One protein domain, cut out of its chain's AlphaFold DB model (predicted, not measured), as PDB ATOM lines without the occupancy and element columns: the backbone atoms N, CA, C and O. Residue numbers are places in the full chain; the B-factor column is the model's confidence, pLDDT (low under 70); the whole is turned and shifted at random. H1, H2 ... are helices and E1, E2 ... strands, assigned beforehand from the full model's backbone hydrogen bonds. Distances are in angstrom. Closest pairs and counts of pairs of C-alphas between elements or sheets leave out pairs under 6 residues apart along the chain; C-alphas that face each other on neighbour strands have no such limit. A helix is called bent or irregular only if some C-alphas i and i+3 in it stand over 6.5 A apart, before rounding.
ATOM      1  N   ARG A   4      88.535  95.553 101.618       95.31
ATOM      2  CA  ARG A   4      87.454  94.559 101.494       95.31
ATOM      3  C   ARG A   4      87.583  93.747 100.206       95.31
ATOM      4  O   ARG A   4      87.598  92.525 100.261       95.31
ATOM      5  N   ALA A   5      87.774  94.422  99.070       96.44
ATOM      6  CA  ALA A   5      87.944  93.746  97.787       96.44
ATOM      7  C   ALA A   5      89.197  92.850  97.760       96.44
ATOM      8  O   ALA A   5      89.167  91.787  97.149       96.44
ATOM      9  N   LEU A   6      90.281  93.242  98.444       97.25
ATOM     10  CA  LEU A   6      91.459  92.390  98.616       97.25
ATOM     11  C   LEU A   6      91.126  91.129  99.422       97.25
ATOM     12  O   LEU A   6      91.487  90.032  99.001       97.25
ATOM     13  N   LEU A   7      90.445  91.274 100.561       96.81
ATOM     14  CA  LEU A   7      90.065  90.147 101.413       96.81
ATOM     15  C   LEU A   7      89.162  89.154 100.661       96.81
ATOM     16  O   LEU A   7      89.433  87.952 100.665       96.81
ATOM     17  N   ASP A   8      88.150  89.655  99.953       96.94
ATOM     18  CA  ASP A   8      87.235  88.832  99.155       96.94
ATOM     19  C   ASP A   8      87.962  88.137  97.997       96.94
ATOM     20  O   ASP A   8      87.720  86.962  97.705       96.94
ATOM     21  N   HIS A   9      88.911  88.833  97.365       97.25
ATOM     22  CA  HIS A   9      89.746  88.253  96.320       97.25
ATOM     23  C   HIS A   9      90.619  87.110  96.858       97.25
ATOM     24  O   HIS A   9      90.650  86.036  96.258       97.25
ATOM     25  N   LEU A  10      91.281  87.295  98.005       97.00
ATOM     26  CA  LEU A  10      92.091  86.248  98.636       97.00
ATOM     27  C   LEU A  10      91.239  85.020  99.000       97.00
ATOM     28  O   LEU A  10      91.622  83.895  98.676       97.00
ATOM     29  N   ARG A  11      90.055  85.229  99.585       97.00
ATOM     30  CA  ARG A  11      89.098  84.148  99.885       97.00
ATOM     31  C   ARG A  11      88.673  83.404  98.612       97.00
ATOM     32  O   ARG A  11      88.697  82.177  98.580       97.00
ATOM     33  N   THR A  12      88.396  84.129  97.527       97.62
ATOM     34  CA  THR A  12      88.031  83.551  96.216       97.62
ATOM     35  C   THR A  12      89.158  82.713  95.602       97.62
ATOM     36  O   THR A  12      88.902  81.696  94.960       97.62
ATOM     37  N   LEU A  13      90.422  83.088  95.822       97.06
ATOM     38  CA  LEU A  13      91.591  82.303  95.400       97.06
ATOM     39  C   LEU A  13      91.805  81.023  96.237       97.06
ATOM     40  O   LEU A  13      92.684  80.208  95.912       97.06
ATOM     41  N   GLY A  14      90.994  80.828  97.282       97.88
ATOM     42  CA  GLY A  14      91.029  79.683  98.185       97.88
ATOM     43  C   GLY A  14      92.006  79.848  99.346       97.88
ATOM     44  O   GLY A  14      92.509  78.843  99.843       97.88
ATOM     45  N   PHE A  15      92.324  81.087  99.740       97.94
ATOM     46  CA  PHE A  15      93.068  81.343 100.969       97.94
ATOM     47  C   PHE A  15      92.119  81.474 102.163       97.94
ATOM     48  O   PHE A  15      91.128  82.202 102.104       97.94
ATOM     49  N   THR A  16      92.489  80.847 103.273       97.06
ATOM     50  CA  THR A  16      92.028  81.212 104.612       97.06
ATOM     51  C   THR A  16      92.925  82.329 105.134       97.06
ATOM     52  O   THR A  16      94.151  82.239 105.026       97.06
ATOM     53  N   ILE A  17      92.318  83.388 105.670       97.06
ATOM     54  CA  ILE A  17      93.010  84.532 106.269       97.06
ATOM     55  C   ILE A  17      92.373  84.794 107.623       97.06
ATOM     56  O   ILE A  17      91.169  85.031 107.691       97.06
ATOM     57  N   GLU A  18      93.186  84.774 108.669       96.81
ATOM     58  CA  GLU A  18      92.758  84.941 110.056       96.81
ATOM     59  C   GLU A  18      93.642  85.984 110.756       96.81
ATOM     60  O   GLU A  18      94.832  86.102 110.433       96.81
ATOM     61  N   PRO A  19      93.083  86.774 111.688       97.06
ATOM     62  CA  PRO A  19      93.873  87.663 112.522       97.06
ATOM     63  C   PRO A  19      94.531  86.873 113.664       97.06
ATOM     64  O   PRO A  19      93.896  86.029 114.291       97.06
ATOM     65  N   ASP A  20      95.785  87.192 113.970       94.38
ATOM     66  CA  ASP A  20      96.511  86.703 115.146       94.38
ATOM     67  C   ASP A  20      97.208  87.887 115.820       94.38
ATOM     68  O   ASP A  20      98.271  88.346 115.386       94.38
ATOM     69  N   GLY A  21      96.535  88.460 116.820       90.69
ATOM     70  CA  GLY A  21      96.918  89.739 117.411       90.69
ATOM     71  C   GLY A  21      96.989  90.849 116.356       90.69
ATOM     72  O   GLY A  21      95.986  91.199 115.726       90.69
ATOM     73  N   ASP A  22      98.188  91.398 116.160       91.50
ATOM     74  CA  ASP A  22      98.506  92.412 115.149       91.50
ATOM     75  C   ASP A  22      99.069  91.812 113.846       91.50
ATOM     76  O   ASP A  22      99.528  92.538 112.954       91.50
ATOM     77  N   THR A  23      99.054  90.486 113.706       94.75
ATOM     78  CA  THR A  23      99.556  89.739 112.549       94.75
ATOM     79  C   THR A  23      98.447  88.993 111.807       94.75
ATOM     80  O   THR A  23      97.311  88.914 112.261       94.75
ATOM     81  N   LEU A  24      98.764  88.508 110.603       96.25
ATOM     82  CA  LEU A  24      97.838  87.753 109.761       96.25
ATOM     83  C   LEU A  24      98.385  86.347 109.546       96.25
ATOM     84  O   LEU A  24      99.520  86.192 109.085       96.25
ATOM     85  N   ILE A  25      97.545  85.348 109.788       96.38
ATOM     86  CA  ILE A  25      97.782  83.970 109.372       96.38
ATOM     87  C   ILE A  25      97.112  83.785 108.012       96.38
ATOM     88  O   ILE A  25      95.934  84.088 107.843       96.38
ATOM     89  N   VAL A  26      97.869  83.305 107.022       96.75
ATOM     90  CA  VAL A  26      97.360  83.032 105.671       96.75
ATOM     91  C   VAL A  26      97.693  81.601 105.274       96.75
ATOM     92  O   VAL A  26      98.862  81.211 105.263       96.75
ATOM     93  N   SER A  27      96.678  80.830 104.890       97.00
ATOM     94  CA  SER A  27      96.812  79.429 104.486       97.00
ATOM     95  C   SER A  27      96.094  79.168 103.157       97.00
ATOM     96  O   SER A  27      94.974  79.637 102.993       97.00
ATOM     97  N   PRO A  28      96.684  78.435 102.194       97.12
ATOM     98  CA  PRO A  28      98.039  77.884 102.209       97.12
ATOM     99  C   PRO A  28      99.098  78.943 101.859       97.12
ATOM    100  O   PRO A  28      99.090  79.521 100.771       97.12
ATOM    101  N   ALA A  29     100.086  79.145 102.735       94.31
ATOM    102  CA  ALA A  29     101.124  80.165 102.544       94.31
ATOM    103  C   ALA A  29     102.015  79.935 101.306       94.31
ATOM    104  O   ALA A  29     102.615  80.878 100.791       94.31
ATOM    105  N   SER A  30     102.098  78.700 100.809       95.69
ATOM    106  CA  SER A  30     102.892  78.339  99.629       95.69
ATOM    107  C   SER A  30     102.359  78.938  98.323       95.69
ATOM    108  O   SER A  30     103.113  79.063  97.364       95.69
ATOM    109  N   ARG A  31     101.077  79.329  98.274       96.31
ATOM    110  CA  ARG A  31     100.447  79.941  97.090       96.31
ATOM    111  C   ARG A  31     100.525  81.472  97.078       96.31
ATOM    112  O   ARG A  31     100.108  82.090  96.101       96.31
ATOM    113  N   LEU A  32     101.041  82.096  98.141       95.75
ATOM    114  CA  LEU A  32     101.190  83.551  98.237       95.75
ATOM    115  C   LEU A  32     102.318  84.050  97.329       95.75
ATOM    116  O   LEU A  32     103.497  83.920  97.667       95.75
ATOM    117  N   THR A  33     101.939  84.667  96.210       96.94
ATOM    118  CA  THR A  33     102.861  85.376  95.316       96.94
ATOM    119  C   THR A  33     103.377  86.664  95.959       96.94
ATOM    120  O   THR A  33     102.745  87.219  96.862       96.94
ATOM    121  N   ASP A  34     104.495  87.191  95.460       97.44
ATOM    122  CA  ASP A  34     105.071  88.443  95.969       97.44
ATOM    123  C   ASP A  34     104.119  89.633  95.804       97.44
ATOM    124  O   ASP A  34     103.989  90.454  96.710       97.44
ATOM    125  N   ALA A  35     103.377  89.677  94.694       96.19
ATOM    126  CA  ALA A  35     102.360  90.698  94.460       96.19
ATOM    127  C   ALA A  35     101.226  90.638  95.500       96.19
ATOM    128  O   ALA A  35     100.801  91.676  96.005       96.19
ATOM    129  N   LEU A  36     100.761  89.435  95.866       96.25
ATOM    130  CA  LEU A  36      99.743  89.266  96.910       96.25
ATOM    131  C   LEU A  36     100.290  89.635  98.293       96.25
ATOM    132  O   LEU A  36      99.594  90.292  99.064       96.25
ATOM    133  N   ARG A  37     101.539  89.262  98.602       96.19
ATOM    134  CA  ARG A  37     102.196  89.652  99.862       96.19
ATOM    135  C   ARG A  37     102.304  91.164  99.989       96.19
ATOM    136  O   ARG A  37     102.045  91.691 101.067       96.19
ATOM    137  N   GLU A  38     102.666  91.849  98.910       97.00
ATOM    138  CA  GLU A  38     102.769  93.303  98.908       97.00
ATOM    139  C   GLU A  38     101.398  93.972  99.052       97.00
ATOM    140  O   GLU A  38     101.239  94.854  99.891       97.00
ATOM    141  N   ALA A  39     100.378  93.486  98.338       96.94
ATOM    142  CA  ALA A  39      99.014  93.986  98.494       96.94
ATOM    143  C   ALA A  39      98.489  93.811  99.934       96.94
ATOM    144  O   ALA A  39      97.927  94.747 100.503       96.94
ATOM    145  N   ILE A  40      98.720  92.643 100.549       96.19
ATOM    146  CA  ILE A  40      98.369  92.383 101.955       96.19
ATOM    147  C   ILE A  40      99.130  93.324 102.884       96.19
ATOM    148  O   ILE A  40      98.527  93.894 103.785       96.19
ATOM    149  N   ARG A  41     100.436  93.513 102.676       95.88
ATOM    150  CA  ARG A  41     101.263  94.384 103.521       95.88
ATOM    151  C   ARG A  41     100.762  95.826 103.504       95.88
ATOM    152  O   ARG A  41     100.645  96.424 104.570       95.88
ATOM    153  N   GLN A  42     100.434  96.352 102.325       96.44
ATOM    154  CA  GLN A  42      99.937  97.720 102.160       96.44
ATOM    155  C   GLN A  42      98.569  97.939 102.814       96.44
ATOM    156  O   GLN A  42      98.312  99.021 103.331       96.44
ATOM    157  N   ALA A  43      97.707  96.920 102.821       96.62
ATOM    158  CA  ALA A  43      96.360  96.995 103.386       96.62
ATOM    159  C   ALA A  43      96.229  96.337 104.775       96.62
ATOM    160  O   ALA A  43      95.114  96.202 105.277       96.62
ATOM    161  N   LYS A  44      97.334  95.897 105.398       96.38
ATOM    162  CA  LYS A  44      97.317  95.020 106.585       96.38
ATOM    163  C   LYS A  44      96.446  95.559 107.728       96.38
ATOM    164  O   LYS A  44      95.629  94.780 108.217       96.38
ATOM    165  N   PRO A  45      96.574  96.831 108.162       97.06
ATOM    166  CA  PRO A  45      95.788  97.329 109.293       97.06
ATOM    167  C   PRO A  45      94.282  97.299 109.018       97.06
ATOM    168  O   PRO A  45      93.494  96.942 109.889       97.06
ATOM    169  N   ASP A  46      93.889  97.607 107.783       97.44
ATOM    170  CA  ASP A  46      92.491  97.584 107.368       97.44
ATOM    171  C   ASP A  46      91.961  96.162 107.233       97.44
ATOM    172  O   ASP A  46      90.869  95.867 107.706       97.44
ATOM    173  N   VAL A  47      92.743  95.250 106.650       97.75
ATOM    174  CA  VAL A  47      92.381  93.828 106.572       97.75
ATOM    175  C   VAL A  47      92.205  93.237 107.973       97.75
ATOM    176  O   VAL A  47      91.226  92.532 108.204       97.75
ATOM    177  N   LEU A  48      93.084  93.571 108.924       98.12
ATOM    178  CA  LEU A  48      92.926  93.180 110.328       98.12
ATOM    179  C   LEU A  48      91.630  93.717 110.932       98.12
ATOM    180  O   LEU A  48      90.914  92.961 111.580       98.12
ATOM    181  N   ALA A  49      91.300  94.991 110.702       98.19
ATOM    182  CA  ALA A  49      90.056  95.567 111.206       98.19
ATOM    183  C   ALA A  49      88.818  94.840 110.648       98.19
ATOM    184  O   ALA A  49      87.888  94.568 111.402       98.19
ATOM    185  N   LEU A  50      88.820  94.470 109.362       98.19
ATOM    186  CA  LEU A  50      87.714  93.728 108.742       98.19
ATOM    187  C   LEU A  50      87.595  92.295 109.278       98.19
ATOM    188  O   LEU A  50      86.486  91.811 109.474       98.19
ATOM    189  N   LEU A  51      88.720  91.621 109.526       98.31
ATOM    190  CA  LEU A  51      88.729  90.271 110.092       98.31
ATOM    191  C   LEU A  51      88.270  90.263 111.552       98.31
ATOM    192  O   LEU A  51      87.458  89.431 111.946       98.31
ATOM    193  N   TRP A  52      88.736  91.224 112.350       98.31
ATOM    194  CA  TRP A  52      88.247  91.403 113.712       98.31
ATOM    195  C   TRP A  52      86.768  91.793 113.747       98.31
ATOM    196  O   TRP A  52      86.060  91.363 114.651       98.31
ATOM    197  N   ALA A  53      86.277  92.548 112.761       98.38
ATOM    198  CA  ALA A  53      84.852  92.833 112.629       98.38
ATOM    199  C   ALA A  53      84.019  91.563 112.397       98.38
ATOM    200  O   ALA A  53      82.959  91.418 113.003       98.38
ATOM    201  N   ASP A  54      84.503  90.639 111.557       97.94
ATOM    202  CA  ASP A  54      83.853  89.341 111.339       97.94
ATOM    203  C   ASP A  54      83.813  88.528 112.656       97.94
ATOM    204  O   ASP A  54      82.735  88.092 113.058       97.94
ATOM    205  N   ASN A  55      84.928  88.446 113.398       98.06
ATOM    206  CA  ASN A  55      84.986  87.776 114.713       98.06
ATOM    207  C   ASN A  55      84.046  88.410 115.757       98.06
ATOM    208  O   ASN A  55      83.394  87.712 116.533       98.06
ATOM    209  N   LEU A  56      83.974  89.745 115.811       98.50
ATOM    210  CA  LEU A  56      83.089  90.458 116.740       98.50
ATOM    211  C   LEU A  56      81.611  90.231 116.402       98.50
ATOM    212  O   LEU A  56      80.794  90.120 117.316       98.50
ATOM    213  N   ARG A  57      81.269  90.148 115.111       98.69
ATOM    214  CA  ARG A  57      79.909  89.842 114.656       98.69
ATOM    215  C   ARG A  57      79.498  88.430 115.067       98.69
ATOM    216  O   ARG A  57      78.441  88.277 115.668       98.69
ATOM    217  N   GLU A  58      80.359  87.440 114.840       98.25
ATOM    218  CA  GLU A  58      80.125  86.057 115.278       98.25
ATOM    219  C   GLU A  58      79.961  85.970 116.804       98.25
ATOM    220  O   GLU A  58      79.001  85.378 117.305       98.25
ATOM    221  N   HIS A  59      80.836  86.644 117.560       97.88
ATOM    222  CA  HIS A  59      80.710  86.724 119.013       97.88
ATOM    223  C   HIS A  59      79.350  87.304 119.431       97.88
ATOM    224  O   HIS A  59      78.660  86.716 120.268       97.88
ATOM    225  N   PHE A  60      78.941  88.432 118.846       98.56
ATOM    226  CA  PHE A  60      77.640  89.042 119.112       98.56
ATOM    227  C   PHE A  60      76.483  88.075 118.834       98.56
ATOM    228  O   PHE A  60      75.648  87.877 119.718       98.56
ATOM    229  N   GLU A  61      76.454  87.457 117.653       98.50
ATOM    230  CA  GLU A  61      75.372  86.567 117.218       98.50
ATOM    231  C   GLU A  61      75.218  85.371 118.157       98.50
ATOM    232  O   GLU A  61      74.129  85.120 118.677       98.50
ATOM    233  N   GLU A  62      76.313  84.676 118.468       97.69
ATOM    234  CA  GLU A  62      76.244  83.532 119.375       97.69
ATOM    235  C   GLU A  62      75.935  83.993 120.821       97.69
ATOM    236  O   GLU A  62      75.271  83.272 121.562       97.69
ATOM    237  N   ARG A  63      76.304  85.217 121.255       97.56
ATOM    238  CA  ARG A  63      75.952  85.693 122.620       97.56
ATOM    239  C   ARG A  63      74.489  86.079 122.723       97.56
ATOM    240  O   ARG A  63      73.869  85.770 123.739       97.56
ATOM    241  N   ALA A  64      73.937  86.709 121.692       98.25
ATOM    242  CA  ALA A  64      72.510  86.982 121.620       98.25
ATOM    243  C   ALA A  64      71.719  85.664 121.644       98.25
ATOM    244  O   ALA A  64      70.807  85.520 122.456       98.25
ATOM    245  N   ALA A  65      72.137  84.667 120.857       97.81
ATOM    246  CA  ALA A  65      71.477  83.364 120.806       97.81
ATOM    247  C   ALA A  65      71.490  82.627 122.156       97.81
ATOM    248  O   ALA A  65      70.443  82.151 122.594       97.81
ATOM    249  N   ILE A  66      72.637  82.568 122.846       96.38
ATOM    250  CA  ILE A  66      72.739  81.919 124.167       96.38
ATOM    251  C   ILE A  66      71.855  82.630 125.198       96.38
ATOM    252  O   ILE A  66      71.147  81.987 125.967       96.38
ATOM    253  N   LEU A  67      71.866  83.964 125.228       97.56
ATOM    254  CA  LEU A  67      71.061  84.725 126.185       97.56
ATOM    255  C   LEU A  67      69.554  84.587 125.922       97.56
ATOM    256  O   LEU A  67      68.787  84.469 126.875       97.56
ATOM    257  N   GLU A  68      69.132  84.550 124.658       97.94
ATOM    258  CA  GLU A  68      67.736  84.292 124.283       97.94
ATOM    259  C   GLU A  68      67.316  82.863 124.677       97.94
ATOM    260  O   GLU A  68      66.323  82.683 125.381       97.94
ATOM    261  N   CYS A  69      68.094  81.847 124.286       96.31
ATOM    262  CA  CYS A  69      67.702  80.440 124.438       96.31
ATOM    263  C   CYS A  69      67.931  79.891 125.853       96.31
ATOM    264  O   CYS A  69      67.016  79.331 126.456       96.31
ATOM    265  N   ASP A  70      69.137  80.068 126.393       94.56
ATOM    266  CA  ASP A  70      69.540  79.495 127.683       94.56
ATOM    267  C   ASP A  70      69.277  80.466 128.841       94.56
ATOM    268  O   ASP A  70      69.049  80.056 129.981       94.56
ATOM    269  N   GLY A  71      69.321  81.770 128.557       92.44
ATOM    270  CA  GLY A  71      69.054  82.828 129.530       92.44
ATOM    271  C   GLY A  71      67.574  83.180 129.682       92.44
ATOM    272  O   GLY A  71      67.208  83.808 130.676       92.44
ATOM    273  N   GLY A  72      66.730  82.781 128.725       95.44
ATOM    274  CA  GLY A  72      65.300  83.094 128.712       95.44
ATOM    275  C   GLY A  72      64.991  84.586 128.546       95.44
ATOM    276  O   GLY A  72      63.894  85.021 128.899       95.44
ATOM    277  N   LEU A  73      65.951  85.377 128.059       96.44
ATOM    278  CA  LEU A  73      65.756  86.796 127.777       96.44
ATOM    279  C   LEU A  73      64.925  86.988 126.508       96.44
ATOM    280  O   LEU A  73      64.950  86.160 125.598       96.44
ATOM    281  N   SER A  74      64.229  88.123 126.404       98.00
ATOM    282  CA  SER A  74      63.694  88.523 125.103       98.00
ATOM    283  C   SER A  74      64.842  88.788 124.126       98.00
ATOM    284  O   SER A  74      65.918  89.232 124.532       98.00
ATOM    285  N   ARG A  75      64.605  88.596 122.823       98.00
ATOM    286  CA  ARG A  75      65.597  88.915 121.780       98.00
ATOM    287  C   ARG A  75      66.198  90.309 121.947       98.00
ATOM    288  O   ARG A  75      67.405  90.476 121.843       98.00
ATOM    289  N   HIS A  76      65.360  91.301 122.246       98.06
ATOM    290  CA  HIS A  76      65.807  92.676 122.436       98.06
ATOM    291  C   HIS A  76      66.797  92.814 123.603       98.06
ATOM    292  O   HIS A  76      67.847  93.437 123.453       98.06
ATOM    293  N   GLU A  77      66.496  92.211 124.756       97.25
ATOM    294  CA  GLU A  77      67.389  92.240 125.920       97.25
ATOM    295  C   GLU A  77      68.670  91.429 125.679       97.25
ATOM    296  O   GLU A  77      69.760  91.858 126.068       97.25
ATOM    297  N   ALA A  78      68.551  90.282 125.006       98.12
ATOM    298  CA  ALA A  78      69.672  89.432 124.634       98.12
ATOM    299  C   ALA A  78      70.646  90.161 123.692       98.12
ATOM    300  O   ALA A  78      71.845  90.204 123.967       98.12
ATOM    301  N   GLU A  79      70.141  90.802 122.634       98.38
ATOM    302  CA  GLU A  79      70.937  91.604 121.701       98.38
ATOM    303  C   GLU A  79      71.562  92.826 122.384       98.38
ATOM    304  O   GLU A  79      72.745  93.101 122.182       98.38
ATOM    305  N   ALA A  80      70.819  93.545 123.233       97.62
ATOM    306  CA  ALA A  80      71.362  94.688 123.968       97.62
ATOM    307  C   ALA A  80      72.544  94.270 124.861       97.62
ATOM    308  O   ALA A  80      73.604  94.905 124.848       97.62
ATOM    309  N   ASN A  81      72.404  93.157 125.586       98.00
ATOM    310  CA  ASN A  81      73.473  92.637 126.429       98.00
ATOM    311  C   ASN A  81      74.648  92.073 125.610       98.00
ATOM    312  O   ASN A  81      75.806  92.312 125.954       98.00
ATOM    313  N   ALA A  82      74.376  91.365 124.511       97.94
ATOM    314  CA  ALA A  82      75.401  90.853 123.602       97.94
ATOM    315  C   ALA A  82      76.203  91.988 122.949       97.94
ATOM    316  O   ALA A  82      77.425  91.891 122.820       97.94
ATOM    317  N   ARG A  83      75.546  93.100 122.602       97.94
ATOM    318  CA  ARG A  83      76.190  94.308 122.073       97.94
ATOM    319  C   ARG A  83      77.121  94.947 123.108       97.94
ATOM    320  O   ARG A  83      78.278  95.221 122.788       97.94
ATOM    321  N   ALA A  84      76.670  95.095 124.357       97.50
ATOM    322  CA  ALA A  84      77.510  95.564 125.465       97.50
ATOM    323  C   ALA A  84      78.710  94.638 125.727       97.50
ATOM    324  O   ALA A  84      79.849  95.100 125.825       97.50
ATOM    325  N   SER A  85      78.479  93.324 125.767       97.12
ATOM    326  CA  SER A  85      79.531  92.318 125.953       97.12
ATOM    327  C   SER A  85      80.570  92.344 124.826       97.12
ATOM    328  O   SER A  85      81.766  92.287 125.101       97.12
ATOM    329  N   THR A  86      80.135  92.491 123.576       98.25
ATOM    330  CA  THR A  86      81.020  92.541 122.401       98.25
ATOM    331  C   THR A  86      81.835  93.836 122.356       98.25
ATOM    332  O   THR A  86      83.031  93.798 122.070       98.25
ATOM    333  N   GLY A  87      81.240  94.981 122.712       98.06
ATOM    334  CA  GLY A  87      81.982  96.238 122.866       98.06
ATOM    335  C   GLY A  87      83.050  96.157 123.964       98.06
ATOM    336  O   GLY A  87      84.179  96.606 123.769       98.06
ATOM    337  N   LEU A  88      82.726  95.522 125.097       96.94
ATOM    338  CA  LEU A  88      83.685  95.281 126.176       96.94
ATOM    339  C   LEU A  88      84.805  94.315 125.754       96.94
ATOM    340  O   LEU A  88      85.961  94.541 126.107       96.94
ATOM    341  N   LEU A  89      84.490  93.273 124.977       97.00
ATOM    342  CA  LEU A  89      85.489  92.371 124.398       97.00
ATOM    343  C   LEU A  89      86.455  93.132 123.482       97.00
ATOM    344  O   LEU A  89      87.666  93.011 123.652       97.00
ATOM    345  N   ALA A  90      85.932  93.954 122.566       98.00
ATOM    346  CA  ALA A  90      86.748  94.770 121.668       98.00
ATOM    347  C   ALA A  90      87.709  95.689 122.436       98.00
ATOM    348  O   ALA A  90      88.894  95.742 122.110       98.00
ATOM    349  N   ARG A  91      87.227  96.339 123.506       97.88
ATOM    350  CA  ARG A  91      88.065  97.122 124.426       97.88
ATOM    351  C   ARG A  91      89.159  96.274 125.075       97.88
ATOM    352  O   ARG A  91      90.324  96.655 125.055       97.88
ATOM    353  N   ASN A  92      88.796  95.137 125.666       96.00
ATOM    354  CA  ASN A  92      89.733  94.300 126.424       96.00
ATOM    355  C   ASN A  92      90.834  93.698 125.541       96.00
ATOM    356  O   ASN A  92      91.958  93.526 126.001       96.00
ATOM    357  N   LEU A  93      90.511  93.398 124.284       95.88
ATOM    358  CA  LEU A  93      91.463  92.917 123.285       95.88
ATOM    359  C   LEU A  93      92.244  94.051 122.595       95.88
ATOM    360  O   LEU A  93      93.112  93.772 121.774       95.88
ATOM    361  N   GLY A  94      91.950  95.321 122.900       96.50
ATOM    362  CA  GLY A  94      92.595  96.472 122.265       96.50
ATOM    363  C   GLY A  94      92.308  96.584 120.764       96.50
ATOM    364  O   GLY A  94      93.142  97.096 120.017       96.50
ATOM    365  N   LEU A  95      91.152  96.089 120.310       97.44
ATOM    366  CA  LEU A  95      90.773  96.100 118.897       97.44
ATOM    367  C   LEU A  95      90.483  97.527 118.416       97.44
ATOM    368  O   LEU A  95      90.060  98.367 119.214       97.44
ATOM    369  N   PRO A  96      90.680  97.824 117.119       97.69
ATOM    370  CA  PRO A  96      90.420  99.153 116.585       97.69
ATOM    371  C   PRO A  96      88.926  99.487 116.602       97.69
ATOM    372  O   PRO A  96      88.089  98.624 116.324       97.69
ATOM    373  N   TRP A  97      88.583 100.760 116.820       98.38
ATOM    374  CA  TRP A  97      87.198 101.240 116.709       98.38
ATOM    375  C   TRP A  97      86.549 100.879 115.369       98.38
ATOM    376  O   TRP A  97      85.387 100.475 115.343       98.38
ATOM    377  N   ARG A  98      87.316 100.928 114.272       98.00
ATOM    378  CA  ARG A  98      86.877 100.494 112.938       98.00
ATOM    379  C   ARG A  98      86.357  99.056 112.926       98.00
ATOM    380  O   ARG A  98      85.353  98.805 112.275       98.00
ATOM    381  N   ALA A  99      86.984  98.124 113.649       98.31
ATOM    382  CA  ALA A  99      86.499  96.744 113.700       98.31
ATOM    383  C   ALA A  99      85.115  96.663 114.361       98.31
ATOM    384  O   ALA A  99      84.220  96.005 113.840       98.31
ATOM    385  N   LEU A 100      84.917  97.376 115.472       98.44
ATOM    386  CA  LEU A 100      83.629  97.412 116.169       98.44
ATOM    387  C   LEU A 100      82.542  98.110 115.333       98.44
ATOM    388  O   LEU A 100      81.416  97.620 115.250       98.44
ATOM    389  N   ARG A 101      82.897  99.217 114.665       98.38
ATOM    390  CA  ARG A 101      82.039  99.930 113.709       98.38
ATOM    391  C   ARG A 101      81.571  99.009 112.585       98.38
ATOM    392  O   ARG A 101      80.374  98.917 112.333       98.38
ATOM    393  N   GLU A 102      82.501  98.312 111.939       98.00
ATOM    394  CA  GLU A 102      82.226  97.373 110.843       98.00
ATOM    395  C   GLU A 102      81.432  96.138 111.301       98.00
ATOM    396  O   GLU A 102      80.601  95.619 110.550       98.00
ATOM    397  N   ALA A 103      81.648  95.659 112.531       98.19
ATOM    398  CA  ALA A 103      80.911  94.518 113.075       98.19
ATOM    399  C   ALA A 103      79.410  94.821 113.166       98.19
ATOM    400  O   ALA A 103      78.588  93.998 112.761       98.19
ATOM    401  N   PHE A 104      79.069  96.023 113.645       97.69
ATOM    402  CA  PHE A 104      77.690  96.441 113.894       97.69
ATOM    403  C   PHE A 104      77.059  97.315 112.813       97.69
ATOM    404  O   PHE A 104      75.855  97.561 112.886       97.69
ATOM    405  N   GLY A 105      77.837  97.801 111.843       96.56
ATOM    406  CA  GLY A 105      77.369  98.797 110.877       96.56
ATOM    407  C   GLY A 105      76.912 100.099 111.547       96.56
ATOM    408  O   GLY A 105      75.997 100.747 111.050       96.56
ATOM    409  N   ASP A 106      77.502 100.447 112.694       95.06
ATOM    410  CA  ASP A 106      77.057 101.550 113.549       95.06
ATOM    411  C   ASP A 106      77.731 102.871 113.129       95.06
ATOM    412  O   ASP A 106      78.935 103.040 113.347       95.06
ATOM    413  N   PRO A 107      77.003 103.818 112.509       94.56
ATOM    414  CA  PRO A 107      77.600 105.034 111.975       94.56
ATOM    415  C   PRO A 107      78.073 106.018 113.051       94.56
ATOM    416  O   PRO A 107      78.839 106.924 112.706       94.56
ATOM    417  N   ASP A 108      77.678 105.833 114.311       94.81
ATOM    418  CA  ASP A 108      78.035 106.726 115.415       94.81
ATOM    419  C   ASP A 108      79.379 106.348 116.062       94.81
ATOM    420  O   ASP A 108      79.991 107.157 116.763       94.81
ATOM    421  N   LEU A 109      79.890 105.138 115.797       97.00
ATOM    422  CA  LEU A 109      81.202 104.710 116.286       97.00
ATOM    423  C   LEU A 109      82.356 105.361 115.508       97.00
ATOM    424  O   LEU A 109      82.264 105.504 114.293       97.00
ATOM    425  N   PRO A 110      83.498 105.684 116.135       97.88
ATOM    426  CA  PRO A 110      84.653 106.215 115.415       97.88
ATOM    427  C   PRO A 110      85.134 105.301 114.270       97.88
ATOM    428  O   PRO A 110      85.331 104.101 114.450       97.88
ATOM    429  N   ASP A 111      85.386 105.870 113.089       97.25
ATOM    430  CA  ASP A 111      86.037 105.163 111.977       97.25
ATOM    431  C   ASP A 111      87.562 105.360 112.031       97.25
ATOM    432  O   ASP A 111      88.150 106.143 111.284       97.25
ATOM    433  N   THR A 112      88.210 104.686 112.981       97.75
ATOM    434  CA  THR A 112      89.648 104.831 113.257       97.75
ATOM    435  C   THR A 112      90.292 103.500 113.633       97.75
ATOM    436  O   THR A 112      89.643 102.592 114.154       97.75
ATOM    437  N   LEU A 113      91.596 103.394 113.385       97.62
ATOM    438  CA  LEU A 113      92.420 102.253 113.783       97.62
ATOM    439  C   LEU A 113      92.946 102.362 115.224       97.62
ATOM    440  O   LEU A 113      93.666 101.479 115.677       97.62
ATOM    441  N   THR A 114      92.609 103.430 115.953       97.81
ATOM    442  CA  THR A 114      92.955 103.531 117.375       97.81
ATOM    443  C   THR A 114      92.155 102.516 118.199       97.81
ATOM    444  O   THR A 114      90.996 102.248 117.856       97.81
ATOM    445  N   PRO A 115      92.732 101.962 119.282       97.94
ATOM    446  CA  PRO A 115      92.043 100.990 120.124       97.94
ATOM    447  C   PRO A 115      90.750 101.539 120.727       97.94
ATOM    448  O   PRO A 115      90.669 102.723 121.065       97.94
ATOM    449  N   VAL A 116      89.767 100.658 120.910       98.06
ATOM    450  CA  VAL A 116      88.582 100.937 121.724       98.06
ATOM    451  C   VAL A 116      89.027 101.162 123.169       98.06
ATOM    452  O   VAL A 116      89.542 100.258 123.822       98.06
ATOM    453  N   ASP A 117      88.810 102.367 123.682       96.62
ATOM    454  CA  ASP A 117      89.195 102.789 125.033       96.62
ATOM    455  C   ASP A 117      87.991 102.960 125.979       96.62
ATOM    456  O   ASP A 117      88.158 103.048 127.199       96.62
ATOM    457  N   GLY A 118      86.769 102.918 125.440       93.69
ATOM    458  CA  GLY A 118      85.511 103.071 126.170       93.69
ATOM    459  C   GLY A 118      84.579 101.858 126.102       93.69
ATOM    460  O   GLY A 118      84.882 100.822 125.518       93.69
ATOM    461  N   SER A 119      83.408 101.983 126.727       92.94
ATOM    462  CA  SER A 119      82.313 101.003 126.648       92.94
ATOM    463  C   SER A 119      81.109 101.665 125.967       92.94
ATOM    464  O   SER A 119      80.231 102.173 126.665       92.94
ATOM    465  N   PRO A 120      81.071 101.715 124.620       93.50
ATOM    466  CA  PRO A 120      80.101 102.527 123.869       93.50
ATOM    467  C   PRO A 120      78.642 102.112 124.100       93.50
ATOM    468  O   PRO A 120      77.732 102.904 123.893       93.50
ATOM    469  N   TYR A 121      78.426 100.887 124.579       95.19
ATOM    470  CA  TYR A 121      77.107 100.311 124.833       95.19
ATOM    471  C   TYR A 121      76.881  99.994 126.321       95.19
ATOM    472  O   TYR A 121      76.029  99.181 126.665       95.19
ATOM    473  N   GLY A 122      77.666 100.611 127.212       93.69
ATOM    474  CA  GLY A 122      77.641 100.315 128.643       93.69
ATOM    475  C   GLY A 122      78.263  98.958 128.992       93.69
ATOM    476  O   GLY A 122      78.972  98.348 128.192       93.69
ATOM    477  N   LEU A 123      78.030  98.508 130.228       93.94
ATOM    478  CA  LEU A 123      78.519  97.223 130.731       93.94
ATOM    479  C   LEU A 123      77.441  96.138 130.589       93.94
ATOM    480  O   LEU A 123      76.266  96.428 130.838       93.94
ATOM    481  N   PRO A 124      77.814  94.891 130.242       94.50
ATOM    482  CA  PRO A 124      76.862  93.790 130.187       94.50
ATOM    483  C   PRO A 124      76.293  93.487 131.582       94.50
ATOM    484  O   PRO A 124      77.022  93.388 132.569       94.50
ATOM    485  N   GLN A 125      74.975  93.315 131.642       94.12
ATOM    486  CA  GLN A 125      74.205  92.931 132.829       94.12
ATOM    487  C   GLN A 125      74.161  91.409 133.020       94.12
ATOM    488  O   GLN A 125      73.832  90.937 134.103       94.12
ATOM    489  N   TRP A 126      74.487  90.635 131.986       94.50
ATOM    490  CA  TRP A 126      74.477  89.173 131.998       94.50
ATOM    491  C   TRP A 126      75.801  88.619 131.484       94.50
ATOM    492  O   TRP A 126      76.371  89.150 130.529       94.50
ATOM    493  N   CYS A 127      76.270  87.532 132.096       88.69
ATOM    494  CA  CYS A 127      77.449  86.792 131.651       88.69
ATOM    495  C   CYS A 127      77.209  85.278 131.681       88.69
ATOM    496  O   CYS A 127      76.222  84.797 132.242       88.69
ATOM    497  N   LEU A 128      78.168  84.533 131.135       88.00
ATOM    498  CA  LEU A 128      78.264  83.086 131.294       88.00
ATOM    499  C   LEU A 128      79.221  82.755 132.443       88.00
ATOM    500  O   LEU A 128      80.288  83.358 132.565       88.00
ATOM    501  N   SER A 129      78.832  81.819 133.307       86.38
ATOM    502  CA  SER A 129      79.725  81.239 134.311       86.38
ATOM    503  C   SER A 129      80.775  80.336 133.644       86.38
ATOM    504  O   SER A 129      80.577  79.898 132.509       86.38
ATOM    505  N   PRO A 130      81.841  79.929 134.361       84.44
ATOM    506  CA  PRO A 130      82.769  78.904 133.870       84.44
ATOM    507  C   PRO A 130      82.099  77.560 133.532       84.44
ATOM    508  O   PRO A 130      82.656  76.760 132.791       84.44
ATOM    509  N   THR A 131      80.906  77.306 134.080       86.81
ATOM    510  CA  THR A 131      80.094  76.111 133.803       86.81
ATOM    511  C   THR A 131      79.066  76.324 132.686       86.81
ATOM    512  O   THR A 131      78.212  75.466 132.486       86.81
ATOM    513  N   GLY A 132      79.110  77.459 131.979       83.25
ATOM    514  CA  GLY A 132      78.212  77.779 130.865       83.25
ATOM    515  C   GLY A 132      76.829  78.290 131.273       83.25
ATOM    516  O   GLY A 132      75.970  78.477 130.422       83.25
ATOM    517  N   ARG A 133      76.581  78.542 132.564       89.19
ATOM    518  CA  ARG A 133      75.281  79.033 133.038       89.19
ATOM    519  C   ARG A 133      75.160  80.542 132.830       89.19
ATOM    520  O   ARG A 133      76.058  81.283 133.220       89.19
ATOM    521  N   VAL A 134      74.014  80.997 132.328       91.44
ATOM    522  CA  VAL A 134      73.668  82.425 132.259       91.44
ATOM    523  C   VAL A 134      73.395  82.975 133.666       91.44
ATOM    524  O   VAL A 134      72.575  82.435 134.415       91.44
ATOM    525  N   ILE A 135      74.104  84.041 134.047       89.75
ATOM    526  CA  ILE A 135      74.009  84.683 135.367       89.75
ATOM    527  C   ILE A 135      73.897  86.199 135.206       89.75
ATOM    528  O   ILE A 135      74.633  86.812 134.431       89.75
ATOM    529  N   GLN A 136      72.999  86.804 135.984       89.75
ATOM    530  CA  GLN A 136      72.865  88.253 136.078       89.75
ATOM    531  C   GLN A 136      73.945  88.840 136.994       89.75
ATOM    532  O   GLN A 136      74.130  88.399 138.130       89.75
ATOM    533  N   GLN A 137      74.648  89.852 136.503       84.38
ATOM    534  CA  GLN A 137      75.669  90.605 137.219       84.38
ATOM    535  C   GLN A 137      75.037  91.566 138.229       84.38
ATOM    536  O   GLN A 137      73.959  92.110 138.003       84.38
TER     537      GLN A 137
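What this domain is: This is residues 4 to 137 of the 147 residues of the protein "TubC_N domain-containing protein" of Burkholderiales bacterium (UniProt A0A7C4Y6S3). A long helical arm, H2b, forms the spine of an elongated domain: H1, the small hairpin E1 and E2 and the other arm, H2a, lie by its first end, while H3 folds back along it from its last end and H4 packs on its residues 49 to 57. A second small hairpin, E3 and E4, lies by the later part of H2b and the side of H3. The printed part has 134 residues with four named helices and four strands, in the order H1 E1 E2 H2 H3 H4 E3 E4, and the strands make two separate antiparallel pairs. The class is mostly helix, and the whole is only just compact, close to loose, with a radius of gyration of the C-alphas of 16.8 A and spans of 51 by 28 by 23 A.

How they stand to each other: H1, residues 4 to 12, is followed by the antiparallel hairpin of E1, residues 16 to 20, and E2, residues 23 to 27, where N 18 and O 25 are within hydrogen-bond range at 3.0 A. H2, residues 34 to 69, was assigned as one helix by its hydrogen bonds but is bent, with C-alphas 42 and 45 at 8.3 A; its arms H2a, residues 34 to 42, and H2b, residues 45 to 69, are about perpendicular, only just, at 71 degrees. H1 and H2b only just touch, with 3 pairs of C-alphas within 8 A, the closest being Leu 7 and Val 47 at 6.7 A. The closest C-alphas of E1 and H2b, Pro 19 and Leu 48, are 6.0 A apart. H3, residues 75 to 92, makes a helical hairpin with H2b: they touch at Ala 64 and Ala 78, closest C-alphas 4.8 A, opposite ways at a steep tilt of 38 degrees, only just beyond shallow. H4, residues 97 to 104, touches H2b the same way at a steep tilt of 43 degrees, closest C-alphas Ala 53 and Ala 103 at 4.3 A. E3, residues 126 to 128, and E4, residues 134 to 136, form an antiparallel hairpin with N 127 and O 135 at 2.9 A, within hydrogen-bond range. In H1, H2a, H2b, H3 and H4 every O i to N i+4 pair is within hydrogen-bond range.

Where its parts are: H1 begins at C-alpha 4, (87.454, 94.559, 101.494). H2b spans 36.1 A, from C-alpha 45 at (95.788, 97.329, 109.293), and H3 spans 25.2 A. E4 ends at C-alpha 136, (72.865, 88.253, 136.078).

The domain as a whole: The C-alphas farthest apart, Asp 34 and Gly 72, are 51.8 A apart. The printed part has no cut, and the link from H4 to E3, residues 105 to 125, is long. The mean pLDDT of the printed part is 96.0, and no printed residue is under 70.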